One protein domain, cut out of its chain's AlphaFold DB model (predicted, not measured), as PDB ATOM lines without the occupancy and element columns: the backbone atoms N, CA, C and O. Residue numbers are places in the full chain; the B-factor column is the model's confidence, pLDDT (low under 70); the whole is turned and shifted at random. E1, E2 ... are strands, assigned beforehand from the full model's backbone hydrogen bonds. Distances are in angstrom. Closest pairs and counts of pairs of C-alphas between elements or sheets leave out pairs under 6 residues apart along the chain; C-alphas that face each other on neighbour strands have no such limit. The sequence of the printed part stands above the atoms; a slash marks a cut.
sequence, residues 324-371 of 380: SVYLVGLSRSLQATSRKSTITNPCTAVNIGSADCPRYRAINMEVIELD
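Overview. This is residues 324 to 371 of the 380 residues of an uncharacterized protein of Triticum turgidum subsp. durum (UniProt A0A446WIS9). Two hairpins share one long, sharply bent strand: E2 pairs with E1 over its first half and with E3 over its second, and the whole makes an arch with two legs. One leg is the hairpin of E1 and E2; the other is the long loop between E2 and E3, whose residues 354 to 360 stick out at its tip. The printed part has 48 residues, with three named strands, E1, E2 and E3, and no named helix; the class is all strand. The antiparallel sheet, in the order E1, E2, E3, is a meander, each strand the antiparallel neighbour of the one before. The whole is flat and only just extended, close to loose, with a radius of gyration of the C-alphas of 14.6 A and spans of 35 by 30 by 12 A.

Arrangement. E1, residues 324 to 330, is an edge strand and forms a hairpin with E2, residues 336 to 349. Their directions stand at 124 degrees; N 327 and O 339 are 2.9 A apart, within hydrogen-bond range, and the facing C-alphas 328 and 338 are 4.4 A apart. E2, the inner strand, bends by 86 degrees at residue 344. Its pairing is staggered: residues 336 to 342 pair with E1 and 343 to 349 with E3, residues 366 to 370. E2 and E3 form a hairpin at 126 degrees, with N 367 and O 348 2.8 A apart. E1 and E3 are apart.

Along the chain. E1 begins at C-alpha 324 (2.869, 23.310, 18.043) and is 20.2 A long. E2 measures 28.4 A and ends at C-alpha 349 (-10.004, 9.457, 26.015). E3 measures 12.9 A and ends at C-alpha 370 (-3.369, 16.104, 17.005).

Size, cuts and confidence. The two C-alphas farthest apart, those of Ser 324 and Cys 357, are 38.5 A apart. The link from E1 to E2 is tight; that from E2 to E3, 16 residues, is long, and its residues 354 to 360 stand free. The printed part has no cut; its mean pLDDT is 89.3 and no printed residue is under 70.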
ATOM      1  N   SER A 324       2.222  23.956  19.181       93.94
ATOM      2  CA  SER A 324       2.869  23.310  18.043       93.94
ATOM      3  C   SER A 324       3.852  22.251  18.521       93.94
ATOM      4  O   SER A 324       4.760  22.537  19.302       93.94
ATOM      5  N   VAL A 325       3.692  21.036  18.008       93.81
ATOM      6  CA  VAL A 325       4.511  19.871  18.348       93.81
ATOM      7  C   VAL A 325       5.075  19.216  17.094       93.81
ATOM      8  O   VAL A 325       4.590  19.429  15.981       93.81
ATOM      9  N   TYR A 326       6.109  18.401  17.277       93.38
ATOM     10  CA  TYR A 326       6.668  17.560  16.226       93.38
ATOM     11  C   TYR A 326       6.457  16.100  16.604       93.38
ATOM     12  O   TYR A 326       6.913  15.658  17.656       93.38
ATOM     13  N   LEU A 327       5.779  15.351  15.738       91.94
ATOM     14  CA  LEU A 327       5.765  13.897  15.807       91.94
ATOM     15  C   LEU A 327       7.017  13.397  15.097       91.94
ATOM     16  O   LEU A 327       7.176  13.677  13.910       91.94
ATOM     17  N   VAL A 328       7.889  12.690  15.811       93.31
ATOM     18  CA  VAL A 328       9.126  12.127  15.261       93.31
ATOM     19  C   VAL A 328       9.072  10.610  15.380       93.31
ATOM     20  O   VAL A 328       8.686  10.084  16.422       93.31
ATOM     21  N   GLY A 329       9.449   9.907  14.320       92.31
ATOM     22  CA  GLY A 329       9.532   8.451  14.299       92.31
ATOM     23  C   GLY A 329      10.586   7.972  13.312       92.31
ATOM     24  O   GLY A 329      11.064   8.741  12.475       92.31
ATOM     25  N   LEU A 330      10.950   6.696  13.408       94.31
ATOM     26  CA  LEU A 330      11.918   6.091  12.502       94.31
ATOM     27  C   LEU A 330      11.221   5.366  11.351       94.31
ATOM     28  O   LEU A 330      10.225   4.663  11.535       94.31
ATOM     29  N   SER A 331      11.787   5.488  10.155       91.75
ATOM     30  CA  SER A 331      11.480   4.596   9.041       91.75
ATOM     31  C   SER A 331      12.165   3.233   9.233       91.75
ATOM     32  O   SER A 331      13.102   3.086  10.018       91.75
ATOM     33  N   ARG A 332      11.774   2.228   8.436       86.44
ATOM     34  CA  ARG A 332      12.478   0.930   8.391       86.44
ATOM     35  C   ARG A 332      13.947   1.027   7.957       86.44
ATOM     36  O   ARG A 332      14.697   0.092   8.198       86.44
ATOM     37  N   SER A 333      14.359   2.129   7.327       89.69
ATOM     38  CA  SER A 333      15.759   2.402   6.976       89.69
ATOM     39  C   SER A 333      16.526   3.137   8.084       89.69
ATOM     40  O   SER A 333      17.604   3.657   7.815       89.69
ATOM     41  N   LEU A 334      15.978   3.198   9.308       92.38
ATOM     42  CA  LEU A 334      16.520   3.928  10.465       92.38
ATOM     43  C   LEU A 334      16.651   5.439  10.249       92.38
ATOM     44  O   LEU A 334      17.382   6.112  10.965       92.38
ATOM     45  N   GLN A 335      15.919   5.991   9.283       92.25
ATOM     46  CA  GLN A 335      15.905   7.429   9.048       92.25
ATOM     47  C   GLN A 335      14.845   8.079   9.933       92.25
ATOM     48  O   GLN A 335      13.675   7.683   9.902       92.25
ATOM     49  N   ALA A 336      15.251   9.085  10.707       93.06
ATOM     50  CA  ALA A 336      14.324   9.913  11.462       93.06
ATOM     51  C   ALA A 336      13.462  10.735  10.504       93.06
ATOM     52  O   ALA A 336      13.954  11.372   9.576       93.06
ATOM     53  N   THR A 337      12.157  10.708  10.738       92.56
ATOM     54  CA  THR A 337      11.179  11.506  10.007       92.56
ATOM     55  C   THR A 337      10.346  12.276  11.007       92.56
ATOM     56  O   THR A 337       9.967  11.743  12.052       92.56
ATOM     57  N   SER A 338      10.069  13.537  10.702       92.25
ATOM     58  CA  SER A 338       9.250  14.391  11.544       92.25
ATOM     59  C   SER A 338       8.093  15.011  10.789       92.25
ATOM     60  O   SER A 338       8.146  15.293   9.591       92.25
ATOM     61  N   ARG A 339       7.026  15.274  11.534       90.31
ATOM     62  CA  ARG A 339       5.874  16.025  11.061       90.31
ATOM     63  C   ARG A 339       5.486  17.054  12.103       90.31
ATOM     64  O   ARG A 339       5.197  16.704  13.247       90.31
ATOM     65  N   LYS A 340       5.455  18.323  11.696       92.88
ATOM     66  CA  LYS A 340       4.898  19.401  12.514       92.88
ATOM     67  C   LYS A 340       3.378  19.247  12.585       92.88
ATOM     68  O   LYS A 340       2.744  19.001  11.564       92.88
ATOM     69  N   SER A 341       2.816  19.395  13.775       93.88
ATOM     70  CA  SER A 341       1.385  19.275  14.046       93.88
ATOM     71  C   SER A 341       0.982  20.222  15.180       93.88
ATOM     72  O   SER A 341       1.838  20.846  15.821       93.88
ATOM     73  N   THR A 342      -0.321  20.358  15.398       95.25
ATOM     74  CA  THR A 342      -0.908  21.197  16.443       95.25
ATOM     75  C   THR A 342      -1.800  20.356  17.339       95.25
ATOM     76  O   THR A 342      -2.564  19.520  16.855       95.25
ATOM     77  N   ILE A 343      -1.744  20.603  18.644       95.19
ATOM     78  CA  ILE A 343      -2.599  19.907  19.609       95.19
ATOM     79  C   ILE A 343      -4.044  20.394  19.480       95.19
ATOM     80  O   ILE A 343      -4.326  21.584  19.660       95.19
ATOM     81  N   THR A 344      -4.974  19.476  19.222       94.50
ATOM     82  CA  THR A 344      -6.416  19.762  19.174       94.50
ATOM     83  C   THR A 344      -7.085  19.549  20.521       94.50
ATOM     84  O   THR A 344      -7.915  20.371  20.915       94.50
ATOM     85  N   ASN A 345      -6.701  18.500  21.248       92.50
ATOM     86  CA  ASN A 345      -7.200  18.204  22.585       92.50
ATOM     87  C   ASN A 345      -6.100  17.535  23.435       92.50
ATOM     88  O   ASN A 345      -5.586  16.492  23.039       92.50
ATOM     89  N   PRO A 346      -5.714  18.107  24.589       90.12
ATOM     90  CA  PRO A 346      -4.671  17.531  25.440       90.12
ATOM     91  C   PRO A 346      -5.113  16.294  26.246       90.12
ATOM     92  O   PRO A 346      -4.244  15.555  26.700       90.12
ATOM     93  N   CYS A 347      -6.421  16.062  26.419       90.38
ATOM     94  CA  CYS A 347      -6.978  15.000  27.271       90.38
ATOM     95  C   CYS A 347      -8.103  14.241  26.545       90.38
ATOM     96  O   CYS A 347      -9.251  14.212  26.997       90.38
ATOM     97  N   THR A 348      -7.812  13.655  25.382       91.69
ATOM     98  CA  THR A 348      -8.781  12.812  24.666       91.69
ATOM     99  C   THR A 348      -8.742  11.394  25.225       91.69
ATOM    100  O   THR A 348      -7.684  10.775  25.302       91.69
ATOM    101  N   ALA A 349      -9.902  10.848  25.590       88.62
ATOM    102  CA  ALA A 349     -10.004   9.457  26.015       88.62
ATOM    103  C   ALA A 349      -9.709   8.505  24.843       88.62
ATOM    104  O   ALA A 349     -10.319   8.607  23.775       88.62
ATOM    105  N   VAL A 350      -8.800   7.551  25.045       85.56
ATOM    106  CA  VAL A 350      -8.510   6.506  24.055       85.56
ATOM    107  C   VAL A 350      -9.604   5.452  24.097       85.56
ATOM    108  O   VAL A 350      -9.868   4.863  25.145       85.56
ATOM    109  N   ASN A 351     -10.183   5.148  22.938       85.12
ATOM    110  CA  ASN A 351     -11.116   4.040  22.790       85.12
ATOM    111  C   ASN A 351     -10.506   2.954  21.895       85.12
ATOM    112  O   ASN A 351     -10.469   3.089  20.673       85.12
ATOM    113  N   ILE A 352      -9.987   1.893  22.518       82.88
ATOM    114  CA  ILE A 352      -9.456   0.721  21.815       82.88
ATOM    115  C   ILE A 352     -10.556  -0.339  21.753       82.88
ATOM    116  O   ILE A 352     -11.092  -0.752  22.786       82.88
ATOM    117  N   GLY A 353     -10.870  -0.802  20.541       82.00
ATOM    118  CA  GLY A 353     -11.846  -1.869  20.322       82.00
ATOM    119  C   GLY A 353     -11.516  -3.142  21.110       82.00
ATOM    120  O   GLY A 353     -10.358  -3.429  21.421       82.00
ATOM    121  N   SER A 354     -12.544  -3.911  21.470       82.44
ATOM    122  CA  SER A 354     -12.343  -5.273  21.972       82.44
ATOM    123  C   SER A 354     -11.745  -6.157  20.880       82.44
ATOM    124  O   SER A 354     -12.023  -5.963  19.700       82.44
ATOM    125  N   ALA A 355     -10.939  -7.131  21.286       79.00
ATOM    126  CA  ALA A 355     -10.420  -8.163  20.403       79.00
ATOM    127  C   ALA A 355     -11.108  -9.499  20.687       79.00
ATOM    128  O   ALA A 355     -11.593  -9.710  21.799       79.00
ATOM    129  N   ASP A 356     -11.113 -10.387  19.694       80.81
ATOM    130  CA  ASP A 356     -11.746 -11.706  19.801       80.81
ATOM    131  C   ASP A 356     -10.999 -12.635  20.767       80.81
ATOM    132  O   ASP A 356     -11.603 -13.489  21.415       80.81
ATOM    133  N   CYS A 357      -9.680 -12.455  20.897       81.88
ATOM    134  CA  CYS A 357      -8.853 -13.172  21.859       81.88
ATOM    135  C   CYS A 357      -8.560 -12.314  23.106       81.88
ATOM    136  O   CYS A 357      -8.374 -11.095  22.990       81.88
ATOM    137  N   PRO A 358      -8.469 -12.926  24.305       83.88
ATOM    138  CA  PRO A 358      -8.000 -12.234  25.500       83.88
ATOM    139  C   PRO A 358      -6.577 -11.719  25.280       83.88
ATOM    140  O   PRO A 358      -5.646 -12.504  25.151       83.88
ATOM    141  N   ARG A 359      -6.406 -10.398  25.232       83.44
ATOM    142  CA  ARG A 359      -5.096  -9.749  25.111       83.44
ATOM    143  C   ARG A 359      -5.066  -8.442  25.882       83.44
ATOM    144  O   ARG A 359      -6.115  -7.886  26.220       83.44
ATOM    145  N   TYR A 360      -3.861  -7.933  26.132       84.25
ATOM    146  CA  TYR A 360      -3.708  -6.611  26.723       84.25
ATOM    147  C   TYR A 360      -4.436  -5.556  25.886       84.25
ATOM    148  O   TYR A 360      -4.297  -5.489  24.663       84.25
ATOM    149  N   ARG A 361      -5.200  -4.716  26.579       85.31
ATOM    150  CA  ARG A 361      -5.895  -3.574  26.010       85.31
ATOM    151  C   ARG A 361      -5.794  -2.425  26.993       85.31
ATOM    152  O   ARG A 361      -6.253  -2.546  28.128       85.31
ATOM    153  N   ALA A 362      -5.234  -1.311  26.536       84.25
ATOM    154  CA  ALA A 362      -5.224  -0.095  27.325       84.25
ATOM    155  C   ALA A 362      -6.665   0.430  27.462       84.25
ATOM    156  O   ALA A 362      -7.368   0.605  26.464       84.25
ATOM    157  N   ILE A 363      -7.105   0.650  28.698       85.69
ATOM    158  CA  ILE A 363      -8.416   1.210  29.047       85.69
ATOM    159  C   ILE A 363      -8.212   2.366  30.022       85.69
ATOM    160  O   ILE A 363      -7.199   2.400  30.718       85.69
ATOM    161  N   ASN A 364      -9.169   3.295  30.089       87.12
ATOM    162  CA  ASN A 364      -9.095   4.473  30.966       87.12
ATOM    163  C   ASN A 364      -7.802   5.286  30.761       87.12
ATOM    164  O   ASN A 364      -7.181   5.740  31.719       87.12
ATOM    165  N   MET A 365      -7.383   5.424  29.500       87.25
ATOM    166  CA  MET A 365      -6.200   6.184  29.105       87.25
ATOM    167  C   MET A 365      -6.606   7.493  28.445       87.25
ATOM    168  O   MET A 365      -7.534   7.522  27.636       87.25
ATOM    169  N   GLU A 366      -5.843   8.539  28.728       89.00
ATOM    170  CA  GLU A 366      -5.900   9.808  28.010       89.00
ATOM    171  C   GLU A 366      -4.704   9.913  27.061       89.00
ATOM    172  O   GLU A 366      -3.593   9.484  27.385       89.00
ATOM    173  N   VAL A 367      -4.936  10.469  25.876       90.88
ATOM    174  CA  VAL A 367      -3.907  10.801  24.889       90.88
ATOM    175  C   VAL A 367      -4.067  12.234  24.418       90.88
ATOM    176  O   VAL A 367      -5.144  12.829  24.481       90.88
ATOM    177  N   ILE A 368      -2.969  12.755  23.886       92.06
ATOM    178  CA  ILE A 368      -2.937  14.042  23.212       92.06
ATOM    179  C   ILE A 368      -3.394  13.830  21.772       92.06
ATOM    180  O   ILE A 368      -2.778  13.084  21.009       92.06
ATOM    181  N   GLU A 369      -4.477  14.495  21.405       92.25
ATOM    182  CA  GLU A 369      -5.015  14.499  20.055       92.25
ATOM    183  C   GLU A 369      -4.366  15.604  19.216       92.25
ATOM    184  O   GLU A 369      -4.135  16.726  19.681       92.25
ATOM    185  N   LEU A 370      -4.076  15.264  17.964       92.94
ATOM    186  CA  LEU A 370      -3.369  16.104  17.005       92.94
ATOM    187  C   LEU A 370      -4.266  16.427  15.801       92.94
ATOM    188  O   LEU A 370      -5.093  15.611  15.396       92.94
ATOM    189  N   ASP A 371      -4.078  17.608  15.208       88.50
ATOM    190  CA  ASP A 371      -4.884  18.148  14.095       88.50
ATOM    191  C   ASP A 371      -4.889  17.287  12.830       88.50
ATOM    192  O   ASP A 371      -5.882  17.189  12.109       88.50
TER     193      ASP A 371